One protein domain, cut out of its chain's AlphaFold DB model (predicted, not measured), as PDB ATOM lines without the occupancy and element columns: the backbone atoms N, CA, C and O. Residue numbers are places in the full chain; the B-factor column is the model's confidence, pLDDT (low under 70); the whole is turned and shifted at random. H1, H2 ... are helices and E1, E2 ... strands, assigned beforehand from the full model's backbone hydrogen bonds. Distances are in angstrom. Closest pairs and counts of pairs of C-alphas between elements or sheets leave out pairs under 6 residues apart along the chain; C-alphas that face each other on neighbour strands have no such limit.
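Overview. This is residues 3 to 130 of the 131 residues of an uncharacterized protein of Salinisphaera sp. Q1T1-3 (UniProt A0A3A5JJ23). What is the main picture? One twisted sheet of six strands makes a wall, with H1, H3 and H5 over one face and no named helix over the other; short H2 stands beside the strands. What builds it? The printed part has 128 residues, with E1 E2 H1 H2 E3 E4 E5 E6 H3 H4 H5 along the chain; the class is mixed, helices and strands. The antiparallel sheet has the order E2 E1 E3 E4 E5 E6. How large is it? It is compact, with a radius of gyration of the C-alphas of 15.3 A and spans of 46 by 32 by 24 A.

Along the chain. Where are the strands? E1 is residues 3 to 9, from C-alpha 3 at (21.862, 35.072, 47.222), E2 15 to 22, E3 53 to 58, E4 63 to 72 (28.5 A), E5 75 to 85 (32.0 A) and E6 95 to 105 (28.7 A). E6 bends by 65 degrees at residue 102. Where are the helices? H1 is residues 25 to 34 (14.5 A), H2 37 to 40, H3 106 to 113, H4 115 to 118 and H5 121 to 128, ending at C-alpha 128 at (6.024, 35.851, 33.945).

Arrangement. How do the strands pair? N 4 and O 20 are 2.8 A apart in the hairpin E1 and E2, and N 5 and O 54 are 2.8 A apart between E1 and E3. E3 E4 E5 E6 form a meander, each strand the antiparallel neighbour of the one before, with N 55 and O 66 at 2.8 A, N 65 and O 81 at 2.8 A, and N 80 and O 99 at 2.8 A. E2, H1 H2, E3 is a split strand-helix-strand unit, two strands running the same way with E1 between them, and its crossover is right-handed. Where are the helices? H1, H3 and H5 are on the same face; H5 has a height over the sheet of 7.9 A, and the C-alphas of Ala 82 and Phe 125, the closest of E5 and H5, are 5.5 A apart. H1 and H3 only just touch, with 3 pairs of C-alphas within 8 A, the closest Gln 29 and Lys 110 at 7.6 A; H2 is only just at the sheet's level, at 3.6 A, and H4 only grazes the sheet with residues 115 to 117. Are the helix backbones in order? In H1, H3 and H5 every O i to N i+4 pair is within hydrogen-bond range; H2 and H4 are too short for such a pair.

Size, cuts and confidence. How far does it reach? The C-alphas farthest apart are those of Ala 11 and Leu 92, at 47.3 A. Is it unbroken? The printed part has no cut, and H2 to E3 is a long link of 12 residues. Where is confidence low? Residues 40 to 51 and 86 to 93 have pLDDT under 70, and the mean of the printed part is 85.7.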
ATOM      1  N   THR A   3      21.803  34.801  45.783       97.50
ATOM      2  CA  THR A   3      21.862  35.072  47.222       97.50
ATOM      3  C   THR A   3      20.591  34.544  47.872       97.50
ATOM      4  O   THR A   3      19.500  34.941  47.470       97.50
ATOM      5  N   ALA A   4      20.734  33.679  48.869       96.56
ATOM      6  CA  ALA A   4      19.656  33.283  49.760       96.56
ATOM      7  C   ALA A   4      19.754  34.092  51.057       96.56
ATOM      8  O   ALA A   4      20.814  34.136  51.679       96.56
ATOM      9  N   VAL A   5      18.659  34.729  51.457       93.56
ATOM     10  CA  VAL A   5      18.479  35.342  52.774       93.56
ATOM     11  C   VAL A   5      17.269  34.674  53.392       93.56
ATOM     12  O   VAL A   5      16.205  34.645  52.780       93.56
ATOM     13  N   TYR A   6      17.426  34.093  54.568       89.69
ATOM     14  CA  TYR A   6      16.319  33.433  55.235       89.69
ATOM     15  C   TYR A   6      16.435  33.590  56.734       89.69
ATOM     16  O   TYR A   6      17.536  33.603  57.280       89.69
ATOM     17  N   SER A   7      15.288  33.650  57.391       83.56
ATOM     18  CA  SER A   7      15.228  33.607  58.844       83.56
ATOM     19  C   SER A   7      14.647  32.276  59.290       83.56
ATOM     20  O   SER A   7      13.765  31.726  58.626       83.56
ATOM     21  N   CYS A   8      15.164  31.740  60.389       82.62
ATOM     22  CA  CYS A   8      14.577  30.582  61.046       82.62
ATOM     23  C   CYS A   8      14.753  30.647  62.561       82.62
ATOM     24  O   CYS A   8      15.701  31.257  63.062       82.62
ATOM     25  N   ARG A   9      13.840  30.013  63.292       80.56
ATOM     26  CA  ARG A   9      13.883  29.905  64.745       80.56
ATOM     27  C   ARG A   9      14.896  28.857  65.186       80.56
ATOM     28  O   ARG A   9      14.855  27.698  64.752       80.56
ATOM     29  N   ASP A  10      15.780  29.268  66.086       80.19
ATOM     30  CA  ASP A  10      16.683  28.368  66.792       80.19
ATOM     31  C   ASP A  10      15.936  27.491  67.819       80.19
ATOM     32  O   ASP A  10      14.714  27.557  67.982       80.19
ATOM     33  N   ALA A  11      16.676  26.635  68.528       74.38
ATOM     34  CA  ALA A  11      16.113  25.744  69.543       74.38
ATOM     35  C   ALA A  11      15.505  26.497  70.747       74.38
ATOM     36  O   ALA A  11      14.733  25.915  71.506       74.38
ATOM     37  N   GLN A  12      15.857  27.770  70.928       77.31
ATOM     38  CA  GLN A  12      15.377  28.658  71.981       77.31
ATOM     39  C   GLN A  12      14.188  29.520  71.512       77.31
ATOM     40  O   GLN A  12      13.620  30.265  72.309       77.31
ATOM     41  N   GLY A  13      13.779  29.393  70.244       74.12
ATOM     42  CA  GLY A  13      12.669  30.126  69.637       74.12
ATOM     43  C   GLY A  13      13.035  31.520  69.117       74.12
ATOM     44  O   GLY A  13      12.138  32.235  68.656       74.12
ATOM     45  N   GLY A  14      14.316  31.897  69.176       79.00
ATOM     46  CA  GLY A  14      14.840  33.157  68.658       79.00
ATOM     47  C   GLY A  14      14.950  33.125  67.138       79.00
ATOM     48  O   GLY A  14      15.425  32.147  66.568       79.00
ATOM     49  N   LEU A  15      14.496  34.190  66.471       80.44
ATOM     50  CA  LEU A  15      14.594  34.315  65.018       80.44
ATOM     51  C   LEU A  15      16.023  34.714  64.628       80.44
ATOM     52  O   LEU A  15      16.492  35.788  65.004       80.44
ATOM     53  N   VAL A  16      16.699  33.860  63.863       84.81
ATOM     54  CA  VAL A  16      18.064  34.090  63.379       84.81
ATOM     55  C   VAL A  16      18.034  34.265  61.869       84.81
ATOM     56  O   VAL A  16      17.495  33.419  61.157       84.81
ATOM     57  N   GLU A  17      18.612  35.363  61.383       89.06
ATOM     58  CA  GLU A  17      18.796  35.608  59.952       89.06
ATOM     59  C   GLU A  17      20.089  34.948  59.461       89.06
ATOM     60  O   GLU A  17      21.151  35.039  60.081       89.06
ATOM     61  N   HIS A  18      19.997  34.312  58.303       91.81
ATOM     62  CA  HIS A  18      21.093  33.691  57.591       91.81
ATOM     63  C   HIS A  18      21.185  34.266  56.184       91.81
ATOM     64  O   HIS A  18      20.177  34.524  55.522       91.81
ATOM     65  N   ARG A  19      22.418  34.405  55.701       95.31
ATOM     66  CA  ARG A  19      22.711  34.821  54.335       95.31
ATOM     67  C   ARG A  19      23.751  33.902  53.722       95.31
ATOM     68  O   ARG A  19      24.825  33.721  54.288       95.31
ATOM     69  N   GLU A  20      23.442  33.371  52.547       95.50
ATOM     70  CA  GLU A  20      24.295  32.421  51.839       95.50
ATOM     71  C   GLU A  20      24.328  32.693  50.337       95.50
ATOM     72  O   GLU A  20      23.361  33.173  49.744       95.50
ATOM     73  N   GLU A  21      25.454  32.364  49.710       97.25
ATOM     74  CA  GLU A  21      25.602  32.393  48.259       97.25
ATOM     75  C   GLU A  21      25.471  30.976  47.704       97.25
ATOM     76  O   GLU A  21      26.221  30.071  48.060       97.25
ATOM     77  N   LEU A  22      24.500  30.791  46.818       97.38
ATOM     78  CA  LEU A  22      24.220  29.534  46.145       97.38
ATOM     79  C   LEU A  22      24.799  29.605  44.730       97.38
ATOM     80  O   LEU A  22      24.424  30.466  43.918       97.38
ATOM     81  N   ALA A  23      25.719  28.696  44.419       95.44
ATOM     82  CA  ALA A  23      26.357  28.619  43.111       95.44
ATOM     83  C   ALA A  23      25.538  27.773  42.128       95.44
ATOM     84  O   ALA A  23      25.638  27.968  40.917       95.44
ATOM     85  N   SER A  24      24.721  26.848  42.636       96.00
ATOM     86  CA  SER A  24      24.045  25.838  41.830       96.00
ATOM     87  C   SER A  24      22.677  25.412  42.389       96.00
ATOM     88  O   SER A  24      22.406  25.563  43.584       96.00
ATOM     89  N   PRO A  25      21.841  24.751  41.565       95.62
ATOM     90  CA  PRO A  25      20.631  24.072  42.030       95.62
ATOM     91  C   PRO A  25      20.861  23.046  43.147       95.62
ATOM     92  O   PRO A  25      19.948  22.758  43.920       95.62
ATOM     93  N   ARG A  26      22.064  22.464  43.239       96.00
ATOM     94  CA  ARG A  26      22.406  21.514  44.303       96.00
ATOM     95  C   ARG A  26      22.505  22.215  45.658       96.00
ATOM     96  O   ARG A  26      22.067  21.648  46.655       96.00
ATOM     97  N   ASP A  27      23.002  23.447  45.684       96.56
ATOM     98  CA  ASP A  27      23.098  24.243  46.911       96.56
ATOM     99  C   ASP A  27      21.702  24.635  47.407       96.56
ATOM    100  O   ASP A  27      21.414  24.533  48.597       96.56
ATOM    101  N   LEU A  28      20.789  24.962  46.483       96.19
ATOM    102  CA  LEU A  28      19.368  25.153  46.792       96.19
ATOM    103  C   LEU A  28      18.751  23.894  47.422       96.19
ATOM    104  O   LEU A  28      18.049  23.985  48.428       96.19
ATOM    105  N   GLN A  29      19.014  22.712  46.853       94.81
ATOM    106  CA  GLN A  29      18.533  21.447  47.421       94.81
ATOM    107  C   GLN A  29      19.098  21.203  48.823       94.81
ATOM    108  O   GLN A  29      18.349  20.793  49.709       94.81
ATOM    109  N   ALA A  30      20.388  21.471  49.031       95.56
ATOM    110  CA  ALA A  30      21.032  21.329  50.330       95.56
ATOM    111  C   ALA A  30      20.442  22.298  51.367       95.56
ATOM    112  O   ALA A  30      20.166  21.883  52.492       95.56
ATOM    113  N   LEU A  31      20.182  23.554  50.982       94.62
ATOM    114  CA  LEU A  31      19.514  24.547  51.825       94.62
ATOM    115  C   LEU A  31      18.115  24.072  52.227       94.62
ATOM    116  O   LEU A  31      17.811  24.017  53.414       94.62
ATOM    117  N   PHE A  32      17.294  23.641  51.267       93.06
ATOM    118  CA  PHE A  32      15.962  23.102  51.561       93.06
ATOM    119  C   PHE A  32      16.018  21.850  52.446       93.06
ATOM    120  O   PHE A  32      15.111  21.636  53.239       93.06
ATOM    121  N   ALA A  33      17.050  21.011  52.335       92.38
ATOM    122  CA  ALA A  33      17.176  19.813  53.163       92.38
ATOM    123  C   ALA A  33      17.545  20.121  54.624       92.38
ATOM    124  O   ALA A  33      17.116  19.397  55.520       92.38
ATOM    125  N   ARG A  34      18.337  21.174  54.869       91.56
ATOM    126  CA  ARG A  34      18.791  21.559  56.218       91.56
ATOM    127  C   ARG A  34      17.932  22.631  56.888       91.56
ATOM    128  O   ARG A  34      18.118  22.881  58.075       91.56
ATOM    129  N   TYR A  35      17.042  23.287  56.144       88.19
ATOM    130  CA  TYR A  35      16.153  24.300  56.700       88.19
ATOM    131  C   TYR A  35      15.258  23.677  57.788       88.19
ATOM    132  O   TYR A  35      14.676  22.611  57.550       88.19
ATOM    133  N   PRO A  36      15.136  24.290  58.981       85.62
ATOM    134  CA  PRO A  36      14.426  23.708  60.118       85.62
ATOM    135  C   PRO A  36      12.909  23.888  59.977       85.62
ATOM    136  O   PRO A  36      12.254  24.501  60.812       85.62
ATOM    137  N   TRP A  37      12.338  23.313  58.920       83.88
ATOM    138  CA  TRP A  37      10.930  23.412  58.535       83.88
ATOM    139  C   TRP A  37       9.951  23.299  59.705       83.88
ATOM    140  O   TRP A  37       9.027  24.095  59.830       83.88
ATOM    141  N   GLN A  38      10.179  22.321  60.581       78.00
ATOM    142  CA  GLN A  38       9.339  22.043  61.744       78.00
ATOM    143  C   GLN A  38       9.226  23.197  62.749       78.00
ATOM    144  O   GLN A  38       8.230  23.253  63.464       78.00
ATOM    145  N   ASN A  39      10.208  24.099  62.790       74.56
ATOM    146  CA  ASN A  39      10.236  25.238  63.707       74.56
ATOM    147  C   ASN A  39       9.468  26.450  63.154       74.56
ATOM    148  O   ASN A  39       9.091  27.333  63.920       74.56
ATOM    149  N   GLU A  40       9.215  26.477  61.844       69.25
ATOM    150  CA  GLU A  40       8.541  27.583  61.151       69.25
ATOM    151  C   GLU A  40       7.037  27.354  60.989       69.25
ATOM    152  O   GLU A  40       6.290  28.280  60.686       69.25
ATOM    153  N   TYR A  41       6.566  26.132  61.240       68.25
ATOM    154  CA  TYR A  41       5.144  25.798  61.293       68.25
ATOM    155  C   TYR A  41       4.550  26.178  62.656       68.25
ATOM    156  O   TYR A  41       4.042  25.320  63.379       68.25
ATOM    157  N   LEU A  42       4.655  27.444  63.058       56.34
ATOM    158  CA  LEU A  42       3.948  27.942  64.239       56.34
ATOM    159  C   LEU A  42       2.622  28.587  63.815       56.34
ATOM    160  O   LEU A  42       2.547  29.176  62.738       56.34
ATOM    161  N   PRO A  43       1.557  28.410  64.619       50.06
ATOM    162  CA  PRO A  43       0.200  28.763  64.235       50.06
ATOM    163  C   PRO A  43       0.127  30.241  63.859       50.06
ATOM    164  O   PRO A  43       0.687  31.080  64.564       50.06
ATOM    165  N   LEU A  44      -0.629  30.530  62.796       50.62
ATOM    166  CA  LEU A  44      -1.050  31.852  62.296       50.62
ATOM    167  C   LEU A  44      -1.546  32.841  63.385       50.62
ATOM    168  O   LEU A  44      -1.862  33.979  63.074       50.62
ATOM    169  N   GLU A  45      -1.643  32.409  64.645       44.16
ATOM    170  CA  GLU A  45      -2.064  33.163  65.826       44.16
ATOM    171  C   GLU A  45      -0.967  34.045  66.443       44.16
ATOM    172  O   GLU A  45      -1.273  34.915  67.257       44.16
ATOM    173  N   ARG A  46       0.310  33.839  66.101       51.22
ATOM    174  CA  ARG A  46       1.373  34.785  66.467       51.22
ATOM    175  C   ARG A  46       1.582  35.714  65.278       51.22
ATOM    176  O   ARG A  46       2.192  35.294  64.306       51.22
ATOM    177  N   ASP A  47       1.106  36.956  65.382       46.66
ATOM    178  CA  ASP A  47       1.287  38.099  64.453       46.66
ATOM    179  C   ASP A  47       2.770  38.477  64.174       46.66
ATOM    180  O   ASP A  47       3.111  39.599  63.801       46.66
ATOM    181  N   GLU A  48       3.700  37.549  64.380       48.88
ATOM    182  CA  GLU A  48       5.116  37.701  64.099       48.88
ATOM    183  C   GLU A  48       5.365  37.243  62.660       48.88
ATOM    184  O   GLU A  48       5.051  36.108  62.303       48.88
ATOM    185  N   ALA A  49       5.930  38.122  61.827       49.78
ATOM    186  CA  ALA A  49       6.303  37.799  60.452       49.78
ATOM    187  C   ALA A  49       7.100  36.479  60.410       49.78
ATOM    188  O   ALA A  49       8.193  36.390  60.972       49.78
ATOM    189  N   GLY A  50       6.524  35.447  59.786       54.34
ATOM    190  CA  GLY A  50       7.160  34.136  59.654       54.34
ATOM    191  C   GLY A  50       8.503  34.221  58.924       54.34
ATOM    192  O   GLY A  50       8.737  35.134  58.126       54.34
ATOM    193  N   GLY A  51       9.395  33.260  59.192       63.38
ATOM    194  CA  GLY A  51      10.679  33.135  58.511       63.38
ATOM    195  C   GLY A  51      10.485  32.889  57.014       63.38
ATOM    196  O   GLY A  51      10.200  31.780  56.578       63.38
ATOM    197  N   GLY A  52      10.607  33.940  56.205       80.31
ATOM    198  CA  GLY A  52      10.597  33.821  54.750       80.31
ATOM    199  C   GLY A  52      11.958  33.372  54.224       80.31
ATOM    200  O   GLY A  52      12.997  33.794  54.733       80.31
ATOM    201  N   LEU A  53      11.961  32.555  53.173       92.62
ATOM    202  CA  LEU A  53      13.148  32.267  52.378       92.62
ATOM    203  C   LEU A  53      13.139  33.152  51.133       92.62
ATOM    204  O   LEU A  53      12.294  32.991  50.254       92.62
ATOM    205  N   PHE A  54      14.088  34.075  51.051       95.00
ATOM    206  CA  PHE A  54      14.258  34.985  49.929       95.00
ATOM    207  C   PHE A  54      15.468  34.580  49.089       95.00
ATOM    208  O   PHE A  54      16.581  34.458  49.595       95.00
ATOM    209  N   PHE A  55      15.266  34.404  47.788       97.38
ATOM    210  CA  PHE A  55      16.301  34.038  46.827       97.38
ATOM    211  C   PHE A  55      16.388  35.118  45.761       97.38
ATOM    212  O   PHE A  55      15.368  35.458  45.172       97.38
ATOM    213  N   GLN A  56      17.583  35.633  45.472       97.56
ATOM    214  CA  GLN A  56      17.779  36.688  44.477       97.56
ATOM    215  C   GLN A  56      18.964  36.398  43.557       97.56
ATOM    216  O   GLN A  56      20.080  36.166  44.014       97.56
ATOM    217  N   ALA A  57      18.736  36.506  42.252       97.12
ATOM    218  CA  ALA A  57      19.778  36.608  41.240       97.12
ATOM    219  C   ALA A  57      19.911  38.063  40.766       97.12
ATOM    220  O   ALA A  57      18.914  38.773  40.630       97.12
ATOM    221  N   GLY A  58      21.135  38.499  40.462       94.19
ATOM    222  CA  GLY A  58      21.407  39.832  39.919       94.19
ATOM    223  C   GLY A  58      21.767  40.878  40.976       94.19
ATOM    224  O   GLY A  58      22.385  40.568  41.990       94.19
ATOM    225  N   ASN A  59      21.445  42.143  40.705       90.12
ATOM    226  CA  ASN A  59      21.843  43.299  41.510       90.12
ATOM    227  C   ASN A  59      20.698  44.316  41.671       90.12
ATOM    228  O   ASN A  59      19.589  44.113  41.190       90.12
ATOM    229  N   SER A  60      20.974  45.449  42.318       83.31
ATOM    230  CA  SER A  60      19.975  46.492  42.601       83.31
ATOM    231  C   SER A  60      19.302  47.112  41.367       83.31
ATOM    232  O   SER A  60      18.260  47.746  41.506       83.31
ATOM    233  N   LYS A  61      19.871  46.953  40.165       85.12
ATOM    234  CA  LYS A  61      19.309  47.483  38.911       85.12
ATOM    235  C   LYS A  61      18.597  46.410  38.092       85.12
ATOM    236  O   LYS A  61      17.563  46.690  37.496       85.12
ATOM    237  N   ARG A  62      19.154  45.201  38.039       92.12
ATOM    238  CA  ARG A  62      18.597  44.077  37.284       92.12
ATOM    239  C   ARG A  62      18.608  42.844  38.168       92.12
ATOM    240  O   ARG A  62      19.689  42.343  38.476       92.12
ATOM    241  N   ARG A  63      17.428  42.372  38.567       95.19
ATOM    242  CA  ARG A  63      17.272  41.240  39.487       95.19
ATOM    243  C   ARG A  63      16.055  40.388  39.172       95.19
ATOM    244  O   ARG A  63      15.084  40.893  38.623       95.19
ATOM    245  N   ALA A  64      16.116  39.130  39.575       97.38
ATOM    246  CA  ALA A  64      14.957  38.266  39.737       97.38
ATOM    247  C   ALA A  64      15.007  37.661  41.137       97.38
ATOM    248  O   ALA A  64      16.094  37.342  41.629       97.38
ATOM    249  N   SER A  65      13.857  37.516  41.776       96.88
ATOM    250  CA  SER A  65      13.765  36.949  43.107       96.88
ATOM    251  C   SER A  65      12.512  36.128  43.309       96.88
ATOM    252  O   SER A  65      11.457  36.437  42.767       96.88
ATOM    253  N   TYR A  66      12.656  35.120  44.158       97.00
ATOM    254  CA  TYR A  66      11.560  34.352  44.714       97.00
ATOM    255  C   TYR A  66      11.544  34.532  46.231       97.00
ATOM    256  O   TYR A  66      12.595  34.461  46.869       97.00
ATOM    257  N   GLN A  67      10.362  34.716  46.806       94.62
ATOM    258  CA  GLN A  67      10.142  34.662  48.246       94.62
ATOM    259  C   GLN A  67       9.188  33.516  48.552       94.62
ATOM    260  O   GLN A  67       8.056  33.514  48.075       94.62
ATOM    261  N   PHE A  68       9.643  32.551  49.345       92.81
ATOM    262  CA  PHE A  68       8.816  31.461  49.841       92.81
ATOM    263  C   PHE A  68       8.542  31.656  51.331       92.81
ATOM    264  O   PHE A  68       9.479  31.745  52.122       92.81
ATOM    265  N   VAL A  69       7.269  31.710  51.714       88.62
ATOM    266  CA  VAL A  69       6.838  31.873  53.107       88.62
ATOM    267  C   VAL A  69       6.083  30.611  53.528       88.62
ATOM    268  O   VAL A  69       4.952  30.408  53.076       88.62
ATOM    269  N   PRO A  70       6.684  29.723  54.339       86.62
ATOM    270  CA  PRO A  70       5.993  28.534  54.820       86.62
ATOM    271  C   PRO A  70       4.851  28.930  55.768       86.62
ATOM    272  O   PRO A  70       5.035  29.772  56.641       86.62
ATOM    273  N   PHE A  71       3.687  28.297  55.619       82.00
ATOM    274  CA  PHE A  71       2.546  28.485  56.535       82.00
ATOM    275  C   PHE A  71       1.928  27.160  57.010       82.00
ATOM    276  O   PHE A  71       1.170  27.131  57.975       82.00
ATOM    277  N   GLU A  72       2.238  26.045  56.345       83.25
ATOM    278  CA  GLU A  72       1.763  24.704  56.691       83.25
ATOM    279  C   GLU A  72       2.843  23.678  56.313       83.25
ATOM    280  O   GLU A  72       3.716  23.934  55.479       83.25
ATOM    281  N   ARG A  73       2.810  22.484  56.918       84.88
ATOM    282  CA  ARG A  73       3.754  21.410  56.597       84.88
ATOM    283  C   ARG A  73       3.782  21.130  55.091       84.88
ATOM    284  O   ARG A  73       2.814  20.650  54.512       84.88
ATOM    285  N   GLY A  74       4.942  21.369  54.478       87.69
ATOM    286  CA  GLY A  74       5.170  21.127  53.052       87.69
ATOM    287  C   GLY A  74       4.520  22.144  52.107       87.69
ATOM    288  O   GLY A  74       4.580  21.934  50.894       87.69
ATOM    289  N   LEU A  75       3.943  23.230  52.625       89.50
ATOM    290  CA  LEU A  75       3.217  24.237  51.858       89.50
ATOM    291  C   LEU A  75       3.609  25.654  52.283       89.50
ATOM    292  O   LEU A  75       3.972  25.915  53.431       89.50
ATOM    293  N   GLY A  76       3.518  26.582  51.343       89.50
ATOM    294  CA  GLY A  76       3.797  27.986  51.599       89.50
ATOM    295  C   GLY A  76       3.289  28.879  50.484       89.50
ATOM    296  O   GLY A  76       2.852  28.392  49.434       89.50
ATOM    297  N   TRP A  77       3.360  30.183  50.725       91.56
ATOM    298  CA  TRP A  77       3.159  31.175  49.683       91.56
ATOM    299  C   TRP A  77       4.439  31.372  48.892       91.56
ATOM    300  O   TRP A  77       5.528  31.365  49.469       91.56
ATOM    301  N   LEU A  78       4.317  31.525  47.577       94.81
ATOM    302  CA  LEU A  78       5.450  31.828  46.712       94.81
ATOM    303  C   LEU A  78       5.162  33.078  45.898       94.81
ATOM    304  O   LEU A  78       4.209  33.127  45.126       94.81
ATOM    305  N   HIS A  79       6.062  34.039  46.032       94.88
ATOM    306  CA  HIS A  79       6.031  35.298  45.310       94.88
ATOM    307  C   HIS A  79       7.244  35.369  44.396       94.88
ATOM    308  O   HIS A  79       8.350  34.987  44.794       94.88
ATOM    309  N   PHE A  80       7.052  35.871  43.185       96.31
ATOM    310  CA  PHE A  80       8.117  36.148  42.235       96.31
ATOM    311  C   PHE A  80       8.138  37.623  41.864       96.31
ATOM    312  O   PHE A  80       7.101  38.236  41.625       96.31
ATOM    313  N   GLU A  81       9.341  38.172  41.761       95.12
ATOM    314  CA  GLU A  81       9.587  39.502  41.219       95.12
ATOM    315  C   GLU A  81      10.748  39.430  40.226       95.12
ATOM    316  O   GLU A  81      11.807  38.887  40.542       95.12
ATOM    317  N   ALA A  82      10.611  40.064  39.064       95.62
ATOM    318  CA  ALA A  82      11.759  40.397  38.224       95.62
ATOM    319  C   ALA A  82      11.752  41.873  37.843       95.62
ATOM    320  O   ALA A  82      10.725  42.432  37.476       95.62
ATOM    321  N   VAL A  83      12.927  42.498  37.896       92.88
ATOM    322  CA  VAL A  83      13.170  43.901  37.558       92.88
ATOM    323  C   VAL A  83      14.279  43.962  36.514       92.88
ATOM    324  O   VAL A  83      15.414  43.575  36.787       92.88
ATOM    325  N   LEU A  84      13.968  44.476  35.322       89.50
ATOM    326  CA  LEU A  84      14.940  44.714  34.244       89.50
ATOM    327  C   LEU A  84      15.468  46.145  34.220       89.50
ATOM    328  O   LEU A  84      16.610  46.385  33.830       89.50
ATOM    329  N   LYS A  85      14.625  47.099  34.617       82.38
ATOM    330  CA  LYS A  85      14.979  48.512  34.689       82.38
ATOM    331  C   LYS A  85      14.292  49.133  35.904       82.38
ATOM    332  O   LYS A  85      13.056  49.134  35.943       82.38
ATOM    333  N   PRO A  86      15.047  49.682  36.869       67.62
ATOM    334  CA  PRO A  86      14.456  50.496  37.913       67.62
ATOM    335  C   PRO A  86      13.992  51.801  37.248       67.62
ATOM    336  O   PRO A  86      14.726  52.389  36.450       67.62
ATOM    337  N   GLY A  87      12.746  52.214  37.483       62.94
ATOM    338  CA  GLY A  87      12.206  53.433  36.871       62.94
ATOM    339  C   GLY A  87      13.008  54.678  37.269       62.94
ATOM    340  O   GLY A  87      13.552  54.743  38.370       62.94
ATOM    341  N   LEU A  88      13.064  55.682  36.390       61.44
ATOM    342  CA  LEU A  88      13.521  57.027  36.759       61.44
ATOM    343  C   LEU A  88      12.353  57.763  37.429       61.44
ATOM    344  O   LEU A  88      11.228  57.702  36.939       61.44
ATOM    345  N   PHE A  89      12.606  58.435  38.557       64.06
ATOM    346  CA  PHE A  89      11.581  59.161  39.329       64.06
ATOM    347  C   PHE A  89      10.344  58.314  39.703       64.06
ATOM    348  O   PHE A  89       9.216  58.796  39.695       64.06
ATOM    349  N   GLY A  90      10.544  57.036  40.039       56.06
ATOM    350  CA  GLY A  90       9.534  56.191  40.695       56.06
ATOM    351  C   GLY A  90       8.522  55.482  39.786       56.06
ATOM    352  O   GLY A  90       7.977  54.466  40.210       56.06
ATOM    353  N   TRP A  91       8.305  55.921  38.541       52.66
ATOM    354  CA  TRP A  91       7.302  55.293  37.654       52.66
ATOM    355  C   TRP A  91       7.652  55.297  36.158       52.66
ATOM    356  O   TRP A  91       7.289  54.360  35.446       52.66
ATOM    357  N   LEU A  92       8.414  56.275  35.661       59.00
ATOM    358  CA  LEU A  92       8.759  56.346  34.239       59.00
ATOM    359  C   LEU A  92       9.783  55.268  33.852       59.00
ATOM    360  O   LEU A  92      10.945  55.276  34.271       59.00
ATOM    361  N   GLY A  93       9.337  54.330  33.014       66.50
ATOM    362  CA  GLY A  93      10.181  53.302  32.407       66.50
ATOM    363  C   GLY A  93      10.592  52.157  33.338       66.50
ATOM    364  O   GLY A  93      11.557  51.461  33.013       66.50
ATOM    365  N   ARG A  94       9.900  51.952  34.472       78.75
ATOM    366  CA  ARG A  94      10.090  50.751  35.302       78.75
ATOM    367  C   ARG A  94       9.657  49.527  34.495       78.75
ATOM    368  O   ARG A  94       8.519  49.453  34.051       78.75
ATOM    369  N   ARG A  95      10.562  48.562  34.326       87.56
ATOM    370  CA  ARG A  95      10.235  47.235  33.787       87.56
ATOM    371  C   ARG A  95      10.350  46.243  34.925       87.56
ATOM    372  O   ARG A  95      11.462  45.828  35.253       87.56
ATOM    373  N   ALA A  96       9.218  45.949  35.551       90.44
ATOM    374  CA  ALA A  96       9.115  44.972  36.619       90.44
ATOM    375  C   ALA A  96       7.857  44.116  36.441       90.44
ATOM    376  O   ALA A  96       6.862  44.612  35.919       90.44
ATOM    377  N   VAL A  97       7.934  42.859  36.861       92.88
ATOM    378  CA  VAL A  97       6.822  41.910  36.905       92.88
ATOM    379  C   VAL A  97       6.751  41.306  38.299       92.88
ATOM    380  O   VAL A  97       7.792  41.083  38.920       92.88
ATOM    381  N   PHE A  98       5.529  41.079  38.770       93.25
ATOM    382  CA  PHE A  98       5.211  40.493  40.064       93.25
ATOM    383  C   PHE A  98       4.191  39.390  39.838       93.25
ATOM    384  O   PHE A  98       3.195  39.634  39.162       93.25
ATOM    385  N   VAL A  99       4.449  38.201  40.377       94.75
ATOM    386  CA  VAL A  99       3.522  37.071  40.300       94.75
ATOM    387  C   VAL A  99       3.384  36.456  41.679       94.75
ATOM    388  O   VAL A  99       4.377  36.033  42.276       94.75
ATOM    389  N   ASP A 100       2.146  36.371  42.143       92.50
ATOM    390  CA  ASP A 100       1.778  35.620  43.332       92.50
ATOM    391  C   ASP A 100       1.278  34.248  42.879       92.50
ATOM    392  O   ASP A 100       0.274  34.134  42.182       92.50
ATOM    393  N   PHE A 101       1.990  33.185  43.247       89.88
ATOM    394  CA  PHE A 101       1.578  31.810  42.934       89.88
ATOM    395  C   PHE A 101       0.602  31.243  43.974       89.88
ATOM    396  O   PHE A 101       0.387  30.031  44.017       89.88
ATOM    397  N   ASP A 102       0.053  32.104  44.836       86.56
ATOM    398  CA  ASP A 102      -0.747  31.752  46.002       86.56
ATOM    399  C   ASP A 102      -0.101  30.607  46.790       86.56
ATOM    400  O   ASP A 102       0.983  30.764  47.342       86.56
ATOM    401  N   ARG A 103      -0.746  29.439  46.847       92.38
ATOM    402  CA  ARG A 103      -0.318  28.268  47.612       92.38
ATOM    403  C   ARG A 103       0.458  27.298  46.730       92.38
ATOM    404  O   ARG A 103      -0.106  26.691  45.822       92.38
ATOM    405  N   VAL A 104       1.709  27.027  47.098       94.69
ATOM    406  CA  VAL A 104       2.546  26.012  46.444       94.69
ATOM    407  C   VAL A 104       3.122  25.011  47.447       94.69
ATOM    408  O   VAL A 104       3.266  25.296  48.637       94.69
ATOM    409  N   SER A 105       3.482  23.820  46.961       94.88
ATOM    410  CA  SER A 105       4.261  22.859  47.753       94.88
ATOM    411  C   SER A 105       5.729  23.271  47.844       94.88
ATOM    412  O   SER A 105       6.246  23.952  46.962       94.88
ATOM    413  N   THR A 106       6.451  22.793  48.858       92.12
ATOM    414  CA  THR A 106       7.912  22.991  48.954       92.12
ATOM    415  C   THR A 106       8.660  22.423  47.747       92.12
ATOM    416  O   THR A 106       9.688  22.965  47.340       92.12
ATOM    417  N   SER A 107       8.147  21.345  47.148       94.50
ATOM    418  CA  SER A 107       8.720  20.758  45.932       94.50
ATOM    419  C   SER A 107       8.512  21.656  44.716       94.50
ATOM    420  O   SER A 107       9.456  21.856  43.953       94.50
ATOM    421  N   GLU A 108       7.320  22.236  44.578       96.31
ATOM    422  CA  GLU A 108       6.996  23.194  43.516       96.31
ATOM    423  C   GLU A 108       7.792  24.493  43.675       96.31
ATOM    424  O   GLU A 108       8.418  24.956  42.725       96.31
ATOM    425  N   ALA A 109       7.862  25.034  44.895       95.62
ATOM    426  CA  ALA A 109       8.683  26.201  45.202       95.62
ATOM    427  C   ALA A 109      10.142  25.962  44.805       95.62
ATOM    428  O   ALA A 109      10.725  26.746  44.062       95.62
ATOM    429  N   LYS A 110      10.722  24.830  45.219       95.31
ATOM    430  CA  LYS A 110      12.089  24.446  44.849       95.31
ATOM    431  C   LYS A 110      12.270  24.316  43.333       95.31
ATOM    432  O   LYS A 110      13.326  24.686  42.824       95.31
ATOM    433  N   HIS A 111      11.276  23.787  42.617       96.06
ATOM    434  CA  HIS A 111      11.318  23.678  41.159       96.06
ATOM    435  C   HIS A 111      11.356  25.058  40.490       96.06
ATOM    436  O   HIS A 111      12.223  25.294  39.655       96.06
ATOM    437  N   ARG A 112      10.496  25.989  40.919       96.50
ATOM    438  CA  ARG A 112      10.443  27.365  40.394       96.50
ATOM    439  C   ARG A 112      11.682  28.183  40.744       96.50
ATOM    440  O   ARG A 112      12.288  28.798  39.877       96.50
ATOM    441  N   ILE A 113      12.143  28.113  41.993       97.19
ATOM    442  CA  ILE A 113      13.356  28.821  42.440       97.19
ATOM    443  C   ILE A 113      14.589  28.365  41.643       97.19
ATOM    444  O   ILE A 113      15.515  29.152  41.433       97.19
ATOM    445  N   ARG A 114      14.600  27.120  41.141       96.69
ATOM    446  CA  ARG A 114      15.673  26.610  40.277       96.69
ATOM    447  C   ARG A 114      15.875  27.458  39.022       96.69
ATOM    448  O   ARG A 114      17.001  27.558  38.538       96.69
ATOM    449  N   GLU A 115      14.833  28.110  38.520       95.88
ATOM    450  CA  GLU A 115      14.938  28.932  37.319       95.88
ATOM    451  C   GLU A 115      15.901  30.119  37.492       95.88
ATOM    452  O   GLU A 115      16.490  30.558  36.507       95.88
ATOM    453  N   LEU A 116      16.159  30.579  38.728       97.12
ATOM    454  CA  LEU A 116      17.183  31.599  39.017       97.12
ATOM    455  C   LEU A 116      18.609  31.159  38.644       97.12
ATOM    456  O   LEU A 116      19.504  31.999  38.538       97.12
ATOM    457  N   PHE A 117      18.835  29.854  38.497       96.06
ATOM    458  CA  PHE A 117      20.113  29.271  38.091       96.06
ATOM    459  C   PHE A 117      20.134  28.914  36.603       96.06
ATOM    460  O   PHE A 117      21.196  28.959  35.985       96.06
ATOM    461  N   ASP A 118      18.977  28.553  36.046       93.88
ATOM    462  CA  ASP A 118      18.858  28.011  34.690       93.88
ATOM    463  C   ASP A 118      18.611  29.096  33.628       93.88
ATOM    464  O   ASP A 118      18.844  28.861  32.443       93.88
ATOM    465  N   CYS A 119      18.090  30.260  34.021       93.56
ATOM    466  CA  CYS A 119      17.654  31.316  33.108       93.56
ATOM    467  C   CYS A 119      18.305  32.658  33.447       93.56
ATOM    468  O   CYS A 119      18.577  32.971  34.606       93.56
ATOM    469  N   ASP A 120      18.505  33.495  32.428       94.19
ATOM    470  CA  ASP A 120      18.794  34.904  32.669       94.19
ATOM    471  C   ASP A 120      17.534  35.667  33.123       94.19
ATOM    472  O   ASP A 120      16.393  35.227  32.963       94.19
ATOM    473  N   ILE A 121      17.744  36.848  33.705       94.81
ATOM    474  CA  ILE A 121      16.674  37.658  34.309       94.81
ATOM    475  C   ILE A 121      15.642  38.134  33.269       94.81
ATOM    476  O   ILE A 121      14.498  38.396  33.621       94.81
ATOM    477  N   GLU A 122      16.019  38.270  31.997       93.56
ATOM    478  CA  GLU A 122      15.095  38.730  30.946       93.56
ATOM    479  C   GLU A 122      14.189  37.617  30.455       93.56
ATOM    480  O   GLU A 122      12.989  37.833  30.327       93.56
ATOM    481  N   THR A 123      14.722  36.408  30.330       94.31
ATOM    482  CA  THR A 123      13.931  35.204  30.099       94.31
ATOM    483  C   THR A 123      12.900  35.010  31.210       94.31
ATOM    484  O   THR A 123      11.729  34.768  30.924       94.31
ATOM    485  N   LEU A 124      13.311  35.161  32.474       94.88
ATOM    486  CA  LEU A 124      12.400  35.082  33.620       94.88
ATOM    487  C   LEU A 124      11.334  36.183  33.580       94.88
ATOM    488  O   LEU A 124      10.157  35.912  33.796       94.88
ATOM    489  N   PHE A 125      11.730  37.419  33.268       94.38
ATOM    490  CA  PHE A 125      10.795  38.532  33.133       94.38
ATOM    491  C   PHE A 125       9.725  38.248  32.071       94.38
ATOM    492  O   PHE A 125       8.540  38.369  32.362       94.38
ATOM    493  N   GLU A 126      10.121  37.852  30.858       93.38
ATOM    494  CA  GLU A 126       9.176  37.636  29.758       93.38
ATOM    495  C   GLU A 126       8.252  36.433  30.010       93.38
ATOM    496  O   GLU A 126       7.077  36.499  29.663       93.38
ATOM    497  N   ARG A 127       8.730  35.366  30.674       92.94
ATOM    498  CA  ARG A 127       7.887  34.209  31.044       92.94
ATOM    499  C   ARG A 127       6.740  34.564  31.981       92.94
ATOM    500  O   ARG A 127       5.684  33.949  31.896       92.94
ATOM    501  N   HIS A 128       6.972  35.506  32.889       90.62
ATOM    502  CA  HIS A 128       6.024  35.851  33.945       90.62
ATOM    503  C   HIS A 128       5.213  37.111  33.651       90.62
ATOM    504  O   HIS A 128       4.280  37.413  34.385       90.62
ATOM    505  N   ARG A 129       5.561  37.862  32.596       87.75
ATOM    506  CA  ARG A 129       4.945  39.155  32.259       87.75
ATOM    507  C   ARG A 129       3.434  39.074  32.028       87.75
ATOM    508  O   ARG A 129       2.741  40.046  32.308       87.75
ATOM    509  N   ASP A 130       2.967  37.943  31.512       80.19
ATOM    510  CA  ASP A 130       1.580  37.733  31.092       80.19
ATOM    511  C   ASP A 130       0.818  36.778  32.049       80.19
ATOM    512  O   ASP A 130      -0.234  36.256  31.678       80.19
TER     513      ASP A 130